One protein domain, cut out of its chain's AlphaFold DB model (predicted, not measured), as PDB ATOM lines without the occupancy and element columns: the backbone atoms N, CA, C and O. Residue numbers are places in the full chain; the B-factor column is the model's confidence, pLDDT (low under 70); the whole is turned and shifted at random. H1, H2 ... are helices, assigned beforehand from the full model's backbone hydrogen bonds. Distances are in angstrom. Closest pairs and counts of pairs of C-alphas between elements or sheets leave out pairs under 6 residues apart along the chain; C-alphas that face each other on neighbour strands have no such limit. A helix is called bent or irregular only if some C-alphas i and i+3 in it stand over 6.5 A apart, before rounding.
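What this domain is: This is residues 76 to 113 and 198 to 256 of the 320 residues of an uncharacterized protein of Psychrobacter sp. G (UniProt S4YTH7). One long bent helix, H1, makes the length, with shorter H2 to H5 clustered over its first half; its residues 102 to 113 stick out. The printed part has 97 residues with five named helices, H1 to H5, and no named strand: all helix, mostly crossed. It is loose, radius of gyration of the C-alphas 15.6 A, spanning 53 by 27 by 22 A.

Where its parts are: H1, residues 76 to 113, was assigned as one helix by its hydrogen bonds but is bent, C-alphas 84 and 87 being 7.0 A apart. Arm H1a, residues 76 to 84, begins at C-alpha 76 (21.055, 29.336, 23.630); H1b, residues 87 to 113, is 39.1 A long. H2 is residues 202 to 217, 23.5 A; H3, 226 to 238, 18.2 A; H4, 240 to 244, 7.5 A; H5, 246 to 255, 14.1 A, ending at C-alpha 255 (13.240, 40.012, 39.026).

How they stand to each other: H1b touches H2, closest C-alphas Val 90 and Ile 205, 6.4 A, with its residues 90 to 94 alone. H2 touches H3 about perpendicular, 78 degrees, closest C-alphas Ala 212 and Asp 228, 4.7 A. H4 only just touches H3, only at the corner, with 3 pairs within 8 A. H2 touches H5, closest C-alphas Leu 216 and Arg 251, 5.8 A. O i to N i+4 pairs are within hydrogen-bond range throughout H1a, H1b, H3 and H5, in 11 of 12 in H2 and 0 of 1 in H4, where 2 of 2 i+3 pairs are.

The domain as a whole: Residues 114 to 197 are not printed; C-alphas 113 and 198 are 24.6 A apart. No printed residue is under 70 in pLDDT.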
ATOM      1  N   ASP A  76      20.936  29.017  25.059       95.44
ATOM      2  CA  ASP A  76      21.055  29.336  23.630       95.44
ATOM      3  C   ASP A  76      19.697  29.705  23.001       95.44
ATOM      4  O   ASP A  76      19.628  30.555  22.117       95.44
ATOM      5  N   SER A  77      18.604  29.091  23.476       93.88
ATOM      6  CA  SER A  77      17.241  29.389  23.013       93.88
ATOM      7  C   SER A  77      16.823  30.806  23.393       93.88
ATOM      8  O   SER A  77      16.357  31.567  22.542       93.88
ATOM      9  N   ALA A  78      17.021  31.181  24.659       94.19
ATOM     10  CA  ALA A  78      16.680  32.514  25.133       94.19
ATOM     11  C   ALA A  78      17.574  33.585  24.490       94.19
ATOM     12  O   ALA A  78      17.073  34.635  24.088       94.19
ATOM     13  N   ALA A  79      18.871  33.303  24.316       96.38
ATOM     14  CA  ALA A  79      19.805  34.179  23.610       96.38
ATOM     15  C   ALA A  79      19.378  34.428  22.157       96.38
ATOM     16  O   ALA A  79      19.231  35.579  21.749       96.38
ATOM     17  N   ALA A  80      19.088  33.362  21.403       96.62
ATOM     18  CA  ALA A  80      18.637  33.475  20.017       96.62
ATOM     19  C   ALA A  80      17.329  34.269  19.904       96.62
ATOM     20  O   ALA A  80      17.145  35.056  18.974       96.62
ATOM     21  N   ARG A  81      16.418  34.095  20.866       96.50
ATOM     22  CA  ARG A  81      15.160  34.839  20.897       96.50
ATOM     23  C   ARG A  81      15.378  36.324  21.178       96.50
ATOM     24  O   ARG A  81      14.793  37.162  20.496       96.50
ATOM     25  N   ILE A  82      16.236  36.653  22.139       96.81
ATOM     26  CA  ILE A  82      16.608  38.038  22.455       96.81
ATOM     27  C   ILE A  82      17.226  38.725  21.237       96.81
ATOM     28  O   ILE A  82      16.823  39.839  20.903       96.81
ATOM     29  N   GLU A  83      18.123  38.041  20.527       97.12
ATOM     30  CA  GLU A  83      18.736  38.551  19.299       97.12
ATOM     31  C   GLU A  83      17.698  38.741  18.179       97.12
ATOM     32  O   GLU A  83      17.663  39.780  17.517       97.12
ATOM     33  N   GLN A  84      16.787  37.778  18.000       97.38
ATOM     34  CA  GLN A  84      15.741  37.834  16.974       97.38
ATOM     35  C   GLN A  84      14.812  39.048  17.140       97.38
ATOM     36  O   GLN A  84      14.396  39.652  16.147       97.38
ATOM     37  N   PHE A  85      14.453  39.392  18.378       97.62
ATOM     38  CA  PHE A  85      13.489  40.457  18.663       97.62
ATOM     39  C   PHE A  85      14.120  41.843  18.847       97.62
ATOM     40  O   PHE A  85      13.400  42.838  18.762       97.62
ATOM     41  N   GLN A  86      15.444  41.944  18.996       97.81
ATOM     42  CA  GLN A  86      16.164  43.219  19.058       97.81
ATOM     43  C   GLN A  86      15.853  44.170  17.883       97.81
ATOM     44  O   GLN A  86      15.433  45.301  18.139       97.81
ATOM     45  N   PRO A  87      15.972  43.770  16.596       97.62
ATOM     46  CA  PRO A  87      15.677  44.677  15.484       97.62
ATOM     47  C   PRO A  87      14.197  45.085  15.425       97.62
ATOM     48  O   PRO A  87      13.876  46.206  15.019       97.62
ATOM     49  N   LEU A  88      13.291  44.197  15.854       97.44
ATOM     50  CA  LEU A  88      11.863  44.501  15.943       97.44
ATOM     51  C   LEU A  88      11.603  45.563  17.011       97.44
ATOM     52  O   LEU A  88      10.927  46.552  16.728       97.44
ATOM     53  N   TYR A  89      12.192  45.406  18.197       97.75
ATOM     54  CA  TYR A  89      12.096  46.387  19.274       97.75
ATOM     55  C   TYR A  89      12.627  47.757  18.842       97.75
ATOM     56  O   TYR A  89      11.922  48.754  18.983       97.75
ATOM     57  N   VAL A  90      13.825  47.805  18.253       97.75
ATOM     58  CA  VAL A  90      14.449  49.054  17.789       97.75
ATOM     59  C   VAL A  90      13.545  49.786  16.798       97.75
ATOM     60  O   VAL A  90      13.286  50.978  16.965       97.75
ATOM     61  N   THR A  91      13.009  49.065  15.809       97.88
ATOM     62  CA  THR A  91      12.117  49.640  14.791       97.88
ATOM     63  C   THR A  91      10.842  50.207  15.420       97.88
ATOM     64  O   THR A  91      10.457  51.343  15.135       97.88
ATOM     65  N   GLN A  92      10.195  49.440  16.304       97.00
ATOM     66  CA  GLN A  92       8.961  49.862  16.975       97.00
ATOM     67  C   GLN A  92       9.197  51.058  17.902       97.00
ATOM     68  O   GLN A  92       8.396  51.993  17.937       97.00
ATOM     69  N   PHE A  93      10.318  51.069  18.623       97.12
ATOM     70  CA  PHE A  93      10.660  52.148  19.540       97.12
ATOM     71  C   PHE A  93      10.974  53.453  18.796       97.12
ATOM     72  O   PHE A  93      10.505  54.517  19.195       97.12
ATOM     73  N   GLN A  94      11.694  53.386  17.673       96.38
ATOM     74  CA  GLN A  94      11.929  54.553  16.814       96.38
ATOM     75  C   GLN A  94      10.621  55.111  16.235       96.38
ATOM     76  O   GLN A  94      10.410  56.325  16.240       96.38
ATOM     77  N   ALA A  95       9.718  54.237  15.778       96.25
ATOM     78  CA  ALA A  95       8.401  54.650  15.296       96.25
ATOM     79  C   ALA A  95       7.581  55.334  16.405       96.25
ATOM     80  O   ALA A  95       6.972  56.382  16.170       96.25
ATOM     81  N   LEU A  96       7.618  54.788  17.625       95.56
ATOM     82  CA  LEU A  96       6.988  55.392  18.797       95.56
ATOM     83  C   LEU A  96       7.564  56.783  19.091       95.56
ATOM     84  O   LEU A  96       6.795  57.720  19.285       95.56
ATOM     85  N   GLN A  97       8.891  56.938  19.089       94.44
ATOM     86  CA  GLN A  97       9.540  58.233  19.310       94.44
ATOM     87  C   GLN A  97       9.113  59.275  18.275       94.44
ATOM     88  O   GLN A  97       8.808  60.408  18.650       94.44
ATOM     89  N   GLY A  98       9.025  58.885  17.000       94.06
ATOM     90  CA  GLY A  98       8.540  59.763  15.934       94.06
ATOM     91  C   GLY A  98       7.089  60.198  16.145       94.06
ATOM     92  O   GLY A  98       6.777  61.381  16.015       94.06
ATOM     93  N   ARG A  99       6.207  59.268  16.539       95.06
ATOM     94  CA  ARG A  99       4.808  59.592  16.856       95.06
ATOM     95  C   ARG A  99       4.702  60.537  18.053       95.06
ATOM     96  O   ARG A  99       4.012  61.543  17.956       95.06
ATOM     97  N   LEU A 100       5.414  60.252  19.145       92.56
ATOM     98  CA  LEU A 100       5.408  61.099  20.342       92.56
ATOM     99  C   LEU A 100       5.939  62.506  20.046       92.56
ATOM    100  O   LEU A 100       5.424  63.488  20.576       92.56
ATOM    101  N   GLN A 101       6.956  62.620  19.188       93.50
ATOM    102  CA  GLN A 101       7.463  63.915  18.751       93.50
ATOM    103  C   GLN A 101       6.419  64.681  17.929       93.50
ATOM    104  O   GLN A 101       6.194  65.859  18.193       93.50
ATOM    105  N   ALA A 102       5.763  64.017  16.976       92.75
ATOM    106  CA  ALA A 102       4.724  64.637  16.158       92.75
ATOM    107  C   ALA A 102       3.515  65.086  16.999       92.75
ATOM    108  O   ALA A 102       2.981  66.171  16.779       92.75
ATOM    109  N   GLU A 103       3.107  64.289  17.990       91.62
ATOM    110  CA  GLU A 103       2.044  64.655  18.933       91.62
ATOM    111  C   GLU A 103       2.436  65.873  19.776       91.62
ATOM    112  O   GLU A 103       1.644  66.803  19.914       91.62
ATOM    113  N   TYR A 104       3.673  65.919  20.279       92.38
ATOM    114  CA  TYR A 104       4.178  67.076  21.019       92.38
ATOM    115  C   TYR A 104       4.177  68.358  20.169       92.38
ATOM    116  O   TYR A 104       3.701  69.398  20.623       92.38
ATOM    117  N   GLU A 105       4.669  68.286  18.930       91.19
ATOM    118  CA  GLU A 105       4.680  69.424  18.000       91.19
ATOM    119  C   GLU A 105       3.255  69.863  17.621       91.19
ATOM    120  O   GLU A 105       2.980  71.059  17.527       91.19
ATOM    121  N   SER A 106       2.323  68.913  17.479       91.44
ATOM    122  CA  SER A 106       0.908  69.209  17.233       91.44
ATOM    123  C   SER A 106       0.249  69.936  18.406       91.44
ATOM    124  O   SER A 106      -0.527  70.862  18.175       91.44
ATOM    125  N   LEU A 107       0.529  69.531  19.649       88.38
ATOM    126  CA  LEU A 107       0.002  70.203  20.843       88.38
ATOM    127  C   LEU A 107       0.594  71.606  20.987       88.38
ATOM    128  O   LEU A 107      -0.140  72.561  21.222       88.38
ATOM    129  N   GLN A 108       1.897  71.752  20.739       87.50
ATOM    130  CA  GLN A 108       2.550  73.059  20.743       87.50
ATOM    131  C   GLN A 108       1.953  74.003  19.686       87.50
ATOM    132  O   GLN A 108       1.762  75.186  19.960       87.50
ATOM    133  N   ALA A 109       1.637  73.497  18.491       87.12
ATOM    134  CA  ALA A 109       0.978  74.288  17.455       87.12
ATOM    135  C   ALA A 109      -0.455  74.697  17.845       87.12
ATOM    136  O   ALA A 109      -0.868  75.811  17.527       87.12
ATOM    137  N   ALA A 110      -1.197  73.829  18.541       85.12
ATOM    138  CA  ALA A 110      -2.540  74.136  19.031       85.12
ATOM    139  C   ALA A 110      -2.524  75.230  20.112       85.12
ATOM    140  O   ALA A 110      -3.291  76.185  20.009       85.12
ATOM    141  N   ASP A 111      -1.602  75.154  21.076       80.94
ATOM    142  CA  ASP A 111      -1.460  76.178  22.121       80.94
ATOM    143  C   ASP A 111      -1.092  77.550  21.529       80.94
ATOM    144  O   ASP A 111      -1.612  78.586  21.956       80.94
ATOM    145  N   ILE A 112      -0.230  77.576  20.501       81.62
ATOM    146  CA  ILE A 112       0.098  78.813  19.779       81.62
ATOM    147  C   ILE A 112      -1.140  79.339  19.046       81.62
ATOM    148  O   ILE A 112      -1.459  80.515  19.196       81.62
ATOM    149  N   ALA A 113      -1.872  78.489  18.319       73.12
ATOM    150  CA  ALA A 113      -3.072  78.899  17.589       73.12
ATOM    151  C   ALA A 113      -4.171  79.456  18.513       73.12
ATOM    152  O   ALA A 113      -4.781  80.470  18.177       73.12
ATOM    153  N   VAL A 198      12.259  62.706  24.911       88.19
ATOM    154  CA  VAL A 198      13.694  62.434  24.763       88.19
ATOM    155  C   VAL A 198      13.881  61.459  23.603       88.19
ATOM    156  O   VAL A 198      13.448  60.309  23.677       88.19
ATOM    157  N   ILE A 199      14.532  61.918  22.535       91.69
ATOM    158  CA  ILE A 199      14.847  61.090  21.369       91.69
ATOM    159  C   ILE A 199      16.176  60.375  21.613       91.69
ATOM    160  O   ILE A 199      17.175  61.002  21.968       91.69
ATOM    161  N   LEU A 200      16.173  59.059  21.429       92.38
ATOM    162  CA  LEU A 200      17.338  58.195  21.589       92.38
ATOM    163  C   LEU A 200      17.840  57.799  20.207       92.38
ATOM    164  O   LEU A 200      17.060  57.580  19.283       92.38
ATOM    165  N   THR A 201      19.155  57.701  20.064       95.44
ATOM    166  CA  THR A 201      19.748  57.149  18.843       95.44
ATOM    167  C   THR A 201      19.576  55.633  18.807       95.44
ATOM    168  O   THR A 201      19.471  54.990  19.847       95.44
ATOM    169  N   GLU A 202      19.619  55.043  17.613       95.69
ATOM    170  CA  GLU A 202      19.538  53.588  17.428       95.69
ATOM    171  C   GLU A 202      20.517  52.817  18.322       95.69
ATOM    172  O   GLU A 202      20.124  51.881  19.010       95.69
ATOM    173  N   LYS A 203      21.774  53.271  18.386       96.81
ATOM    174  CA  LYS A 203      22.808  52.654  19.225       96.81
ATOM    175  C   LYS A 203      22.439  52.674  20.705       96.81
ATOM    176  O   LYS A 203      22.572  51.662  21.370       96.81
ATOM    177  N   GLN A 204      21.913  53.795  21.196       96.50
ATOM    178  CA  GLN A 204      21.477  53.907  22.590       96.50
ATOM    179  C   GLN A 204      20.265  53.022  22.890       96.50
ATOM    180  O   GLN A 204      20.137  52.529  24.005       96.50
ATOM    181  N   ILE A 205      19.360  52.835  21.923       96.75
ATOM    182  CA  ILE A 205      18.212  51.930  22.073       96.75
ATOM    183  C   ILE A 205      18.708  50.485  22.177       96.75
ATOM    184  O   ILE A 205      18.271  49.758  23.064       96.75
ATOM    185  N   ILE A 206      19.648  50.101  21.310       97.75
ATOM    186  CA  ILE A 206      20.283  48.779  21.320       97.75
ATOM    187  C   ILE A 206      21.016  48.531  22.641       97.75
ATOM    188  O   ILE A 206      20.738  47.538  23.303       97.75
ATOM    189  N   GLU A 207      21.881  49.454  23.067       97.62
ATOM    190  CA  GLU A 207      22.636  49.332  24.321       97.62
ATOM    191  C   GLU A 207      21.701  49.163  25.525       97.62
ATOM    192  O   GLU A 207      21.926  48.306  26.376       97.62
ATOM    193  N   ARG A 208      20.612  49.942  25.584       96.69
ATOM    194  CA  ARG A 208      19.609  49.819  26.653       96.69
ATOM    195  C   ARG A 208      18.868  48.491  26.605       96.69
ATOM    196  O   ARG A 208      18.613  47.919  27.658       96.69
ATOM    197  N   TYR A 209      18.510  48.023  25.413       97.69
ATOM    198  CA  TYR A 209      17.860  46.729  25.229       97.69
ATOM    199  C   TYR A 209      18.753  45.593  25.737       97.69
ATOM    200  O   TYR A 209      18.320  44.804  26.574       97.69
ATOM    201  N   GLU A 210      20.006  45.550  25.283       96.88
ATOM    202  CA  GLU A 210      20.983  44.533  25.681       96.88
ATOM    203  C   GLU A 210      21.233  44.574  27.194       96.88
ATOM    204  O   GLU A 210      21.131  43.542  27.855       96.88
ATOM    205  N   GLN A 211      21.436  45.769  27.759       97.00
ATOM    206  CA  GLN A 211      21.619  45.959  29.199       97.00
ATOM    207  C   GLN A 211      20.407  45.475  30.007       97.00
ATOM    208  O   GLN A 211      20.570  44.777  31.007       97.00
ATOM    209  N   ALA A 212      19.189  45.816  29.580       96.44
ATOM    210  CA  ALA A 212      17.967  45.402  30.259       96.44
ATOM    211  C   ALA A 212      17.774  43.879  30.214       96.44
ATOM    212  O   ALA A 212      17.385  43.279  31.219       96.44
ATOM    213  N   MET A 213      18.083  43.245  29.077       96.25
ATOM    214  CA  MET A 213      18.028  41.788  28.953       96.25
ATOM    215  C   MET A 213      19.116  41.109  29.787       96.25
ATOM    216  O   MET A 213      18.821  40.128  30.462       96.25
ATOM    217  N   GLU A 214      20.338  41.639  29.827       95.38
ATOM    218  CA  GLU A 214      21.418  41.114  30.671       95.38
ATOM    219  C   GLU A 214      21.094  41.253  32.168       95.38
ATOM    220  O   GLU A 214      21.327  40.328  32.953       95.38
ATOM    221  N   ALA A 215      20.480  42.369  32.573       95.25
ATOM    222  CA  ALA A 215      20.082  42.627  33.957       95.25
ATOM    223  C   ALA A 215      19.088  41.584  34.502       95.25
ATOM    224  O   ALA A 215      19.074  41.312  35.712       95.25
ATOM    225  N   LEU A 216      18.296  40.957  33.622       94.38
ATOM    226  CA  LEU A 216      17.405  39.856  33.985       94.38
ATOM    227  C   LEU A 216      18.159  38.594  34.424       94.38
ATOM    228  O   LEU A 216      17.643  37.852  35.256       94.38
ATOM    229  N   TYR A 217      19.367  38.363  33.904       94.56
ATOM    230  CA  TYR A 217      20.189  37.182  34.202       94.56
ATOM    231  C   TYR A 217      21.140  37.370  35.390       94.56
ATOM    232  O   TYR A 217      21.706  36.398  35.900       94.56
ATOM    233  N   GLN A 218      21.284  38.604  35.874       93.50
ATOM    234  CA  GLN A 218      21.973  38.891  37.131       93.50
ATOM    235  C   GLN A 218      21.223  38.271  38.327       93.50
ATOM    236  O   GLN A 218      20.014  38.043  38.224       93.50
ATOM    237  N   PRO A 219      21.877  38.054  39.486       90.12
ATOM    238  CA  PRO A 219      21.231  37.503  40.681       90.12
ATOM    239  C   PRO A 219      19.927  38.225  41.018       90.12
ATOM    240  O   PRO A 219      19.864  39.452  40.900       90.12
ATOM    241  N   VAL A 220      18.894  37.505  41.459       87.62
ATOM    242  CA  VAL A 220      17.575  38.085  41.789       87.62
ATOM    243  C   VAL A 220      17.692  39.108  42.922       87.62
ATOM    244  O   VAL A 220      16.990  40.115  42.932       87.62
ATOM    245  N   THR A 221      18.662  38.908  43.814       86.56
ATOM    246  CA  THR A 221      19.030  39.853  44.878       86.56
ATOM    247  C   THR A 221      19.544  41.199  44.360       86.56
ATOM    248  O   THR A 221      19.529  42.180  45.101       86.56
ATOM    249  N   THR A 222      19.990  41.274  43.100       88.44
ATOM    250  CA  THR A 222      20.394  42.530  42.461       88.44
ATOM    251  C   THR A 222      19.153  43.230  41.906       88.44
ATOM    252  O   THR A 222      18.566  42.726  40.936       88.44
ATOM    253  N   PRO A 223      18.748  44.379  42.482       86.38
ATOM    254  CA  PRO A 223      17.557  45.087  42.043       86.38
ATOM    255  C   PRO A 223      17.744  45.632  40.625       86.38
ATOM    256  O   PRO A 223      18.826  46.091  40.257       86.38
ATOM    257  N   LEU A 224      16.666  45.609  39.839       91.81
ATOM    258  CA  LEU A 224      16.621  46.318  38.564       91.81
ATOM    259  C   LEU A 224      16.705  47.822  38.829       91.81
ATOM    260  O   LEU A 224      15.990  48.356  39.680       91.81
ATOM    261  N   ASN A 225      17.571  48.515  38.093       93.94
ATOM    262  CA  ASN A 225      17.587  49.970  38.142       93.94
ATOM    263  C   ASN A 225      16.353  50.536  37.401       93.94
ATOM    264  O   ASN A 225      15.653  49.829  36.668       93.94
ATOM    265  N   ALA A 226      16.068  51.825  37.601       92.69
ATOM    266  CA  ALA A 226      14.892  52.460  37.004       92.69
ATOM    267  C   ALA A 226      14.926  52.442  35.464       92.69
ATOM    268  O   ALA A 226      13.909  52.186  34.831       92.69
ATOM    269  N   GLN A 227      16.100  52.644  34.864       94.56
ATOM    270  CA  GLN A 227      16.260  52.677  33.410       94.56
ATOM    271  C   GLN A 227      16.030  51.300  32.770       94.56
ATOM    272  O   GLN A 227      15.381  51.215  31.727       94.56
ATOM    273  N   ASP A 228      16.522  50.231  33.392       95.44
ATOM    274  CA  ASP A 228      16.298  48.857  32.941       95.44
ATOM    275  C   ASP A 228      14.818  48.498  33.091       95.44
ATOM    276  O   ASP A 228      14.230  47.923  32.182       95.44
ATOM    277  N   THR A 229      14.185  48.911  34.195       93.75
ATOM    278  CA  THR A 229      12.745  48.709  34.420       93.75
ATOM    279  C   THR A 229      11.907  49.396  33.344       93.75
ATOM    280  O   THR A 229      11.060  48.753  32.726       93.75
ATOM    281  N   ASP A 230      12.181  50.671  33.061       93.81
ATOM    282  CA  ASP A 230      11.501  51.422  32.003       93.81
ATOM    283  C   ASP A 230      11.719  50.768  30.634       93.81
ATOM    284  O   ASP A 230      10.796  50.651  29.826       93.81
ATOM    285  N   THR A 231      12.940  50.298  30.369       95.81
ATOM    286  CA  THR A 231      13.266  49.609  29.117       95.81
ATOM    287  C   THR A 231      12.503  48.291  29.004       95.81
ATOM    288  O   THR A 231      11.892  48.044  27.967       95.81
ATOM    289  N   LEU A 232      12.433  47.488  30.067       95.62
ATOM    290  CA  LEU A 232      11.657  46.246  30.096       95.62
ATOM    291  C   LEU A 232      10.149  46.487  29.938       95.62
ATOM    292  O   LEU A 232       9.489  45.711  29.252       95.62
ATOM    293  N   ILE A 233       9.605  47.571  30.500       94.69
ATOM    294  CA  ILE A 233       8.210  47.987  30.267       94.69
ATOM    295  C   ILE A 233       7.997  48.341  28.789       94.69
ATOM    296  O   ILE A 233       7.015  47.916  28.175       94.69
ATOM    297  N   ASN A 234       8.927  49.080  28.181       94.88
ATOM    298  CA  ASN A 234       8.859  49.399  26.755       94.88
ATOM    299  C   ASN A 234       8.955  48.136  25.884       94.88
ATOM    300  O   ASN A 234       8.239  48.015  24.896       94.88
ATOM    301  N   ILE A 235       9.798  47.168  26.250       95.62
ATOM    302  CA  ILE A 235       9.887  45.887  25.535       95.62
ATOM    303  C   ILE A 235       8.579  45.099  25.696       95.62
ATOM    304  O   ILE A 235       8.049  44.597  24.711       95.62
ATOM    305  N   ALA A 236       8.018  45.045  26.907       93.19
ATOM    306  CA  ALA A 236       6.760  44.358  27.206       93.19
ATOM    307  C   ALA A 236       5.572  44.902  26.410       93.19
ATOM    308  O   ALA A 236       4.689  44.140  26.030       93.19
ATOM    309  N   THR A 237       5.555  46.207  26.157       91.62
ATOM    310  CA  THR A 237       4.471  46.873  25.428       91.62
ATOM    311  C   THR A 237       4.670  46.841  23.915       91.62
ATOM    312  O   THR A 237       3.702  46.683  23.178       91.62
ATOM    313  N   LEU A 238       5.906  46.968  23.425       94.12
ATOM    314  CA  LEU A 238       6.186  47.028  21.985       94.12
ATOM    315  C   LEU A 238       6.408  45.653  21.352       94.12
ATOM    316  O   LEU A 238       6.109  45.458  20.174       94.12
ATOM    317  N   VAL A 239       6.966  44.712  22.113       94.62
ATOM    318  CA  VAL A 239       7.313  43.362  21.657       94.62
ATOM    319  C   VAL A 239       6.946  42.338  22.745       94.62
ATOM    320  O   VAL A 239       7.811  41.615  23.247       94.62
ATOM    321  N   PRO A 240       5.653  42.225  23.115       91.50
ATOM    322  CA  PRO A 240       5.202  41.315  24.176       91.50
ATOM    323  C   PRO A 240       5.559  39.849  23.896       91.50
ATOM    324  O   PRO A 240       5.771  39.063  24.819       91.50
ATOM    325  N   GLN A 241       5.675  39.492  22.615       91.69
ATOM    326  CA  GLN A 241       6.011  38.148  22.146       91.69
ATOM    327  C   GLN A 241       7.351  37.656  22.696       91.69
ATOM    328  O   GLN A 241       7.482  36.459  22.942       91.69
ATOM    329  N   LEU A 242       8.316  38.547  22.971       94.44
ATOM    330  CA  LEU A 242       9.611  38.181  23.561       94.44
ATOM    331  C   LEU A 242       9.455  37.433  24.897       94.44
ATOM    332  O   LEU A 242      10.265  36.558  25.206       94.44
ATOM    333  N   PHE A 243       8.384  37.708  25.646       93.62
ATOM    334  CA  PHE A 243       8.114  37.111  26.957       93.62
ATOM    335  C   PHE A 243       7.240  35.853  26.913       93.62
ATOM    336  O   PHE A 243       6.879  35.327  27.955       93.62
ATOM    337  N   GLU A 244       6.900  35.328  25.736       90.94
ATOM    338  CA  GLU A 244       6.275  33.994  25.636       90.94
ATOM    339  C   GLU A 244       7.262  32.842  25.917       90.94
ATOM    340  O   GLU A 244       6.859  31.692  26.078       90.94
ATOM    341  N   ASP A 245       8.562  33.135  25.957       94.00
ATOM    342  CA  ASP A 245       9.609  32.171  26.257       94.00
ATOM    343  C   ASP A 245       9.648  31.963  27.762       94.00
ATOM    344  O   ASP A 245       9.746  32.920  28.531       94.00
ATOM    345  N   ALA A 246       9.542  30.704  28.176       91.94
ATOM    346  CA  ALA A 246       9.380  30.352  29.578       91.94
ATOM    347  C   ALA A 246      10.583  30.769  30.437       91.94
ATOM    348  O   ALA A 246      10.397  31.114  31.605       91.94
ATOM    349  N   GLU A 247      11.797  30.765  29.879       93.88
ATOM    350  CA  GLU A 247      12.988  31.199  30.606       93.88
ATOM    351  C   GLU A 247      12.953  32.711  30.812       93.88
ATOM    352  O   GLU A 247      13.037  33.172  31.950       93.88
ATOM    353  N   ILE A 248      12.751  33.481  29.739       94.06
ATOM    354  CA  ILE A 248      12.683  34.949  29.803       94.06
ATOM    355  C   ILE A 248      11.520  35.391  30.709       94.06
ATOM    356  O   ILE A 248      11.696  36.252  31.574       94.06
ATOM    357  N   ALA A 249      10.344  34.772  30.584       92.75
ATOM    358  CA  ALA A 249       9.197  35.033  31.452       92.75
ATOM    359  C   ALA A 249       9.499  34.707  32.922       92.75
ATOM    360  O   ALA A 249       9.182  35.498  33.814       92.75
ATOM    361  N   GLY A 250      10.149  33.566  33.173       90.75
ATOM    362  CA  GLY A 250      10.581  33.154  34.507       90.75
ATOM    363  C   GLY A 250      11.549  34.159  35.127       90.75
ATOM    364  O   GLY A 250      11.390  34.528  36.290       90.75
ATOM    365  N   ARG A 251      12.490  34.689  34.335       93.31
ATOM    366  CA  ARG A 251      13.406  35.754  34.765       93.31
ATOM    367  C   ARG A 251      12.703  37.030  35.149       93.31
ATOM    368  O   ARG A 251      12.976  37.572  36.217       93.31
ATOM    369  N   VAL A 252      11.801  37.503  34.295       93.88
ATOM    370  CA  VAL A 252      11.029  38.710  34.584       93.88
ATOM    371  C   VAL A 252      10.180  38.501  35.830       93.88
ATOM    372  O   VAL A 252      10.146  39.380  36.682       93.88
ATOM    373  N   SER A 253       9.559  37.332  35.989       92.81
ATOM    374  CA  SER A 253       8.782  37.007  37.186       92.81
ATOM    375  C   SER A 253       9.631  36.975  38.452       92.81
ATOM    376  O   SER A 253       9.153  37.418  39.492       92.81
ATOM    377  N   ALA A 254      10.865  36.474  38.384       91.06
ATOM    378  CA  ALA A 254      11.776  36.459  39.524       91.06
ATOM    379  C   ALA A 254      12.274  37.874  39.873       91.06
ATOM    380  O   ALA A 254      12.254  38.272  41.034       91.06
ATOM    381  N   LYS A 255      12.671  38.660  38.864       91.75
ATOM    382  CA  LYS A 255      13.240  40.012  39.026       91.75
ATOM    383  C   LYS A 255      12.208  41.090  39.346       91.75
ATOM    384  O   LYS A 255      12.482  42.012  40.107       91.75
ATOM    385  N   SER A 256      11.040  41.015  38.721       91.06
ATOM    386  CA  SER A 256       9.948  41.968  38.885       91.06
ATOM    387  C   SER A 256       8.600  41.256  38.727       91.06
ATOM    388  O   SER A 256       7.982  41.282  37.657       91.06
TER     389      SER A 256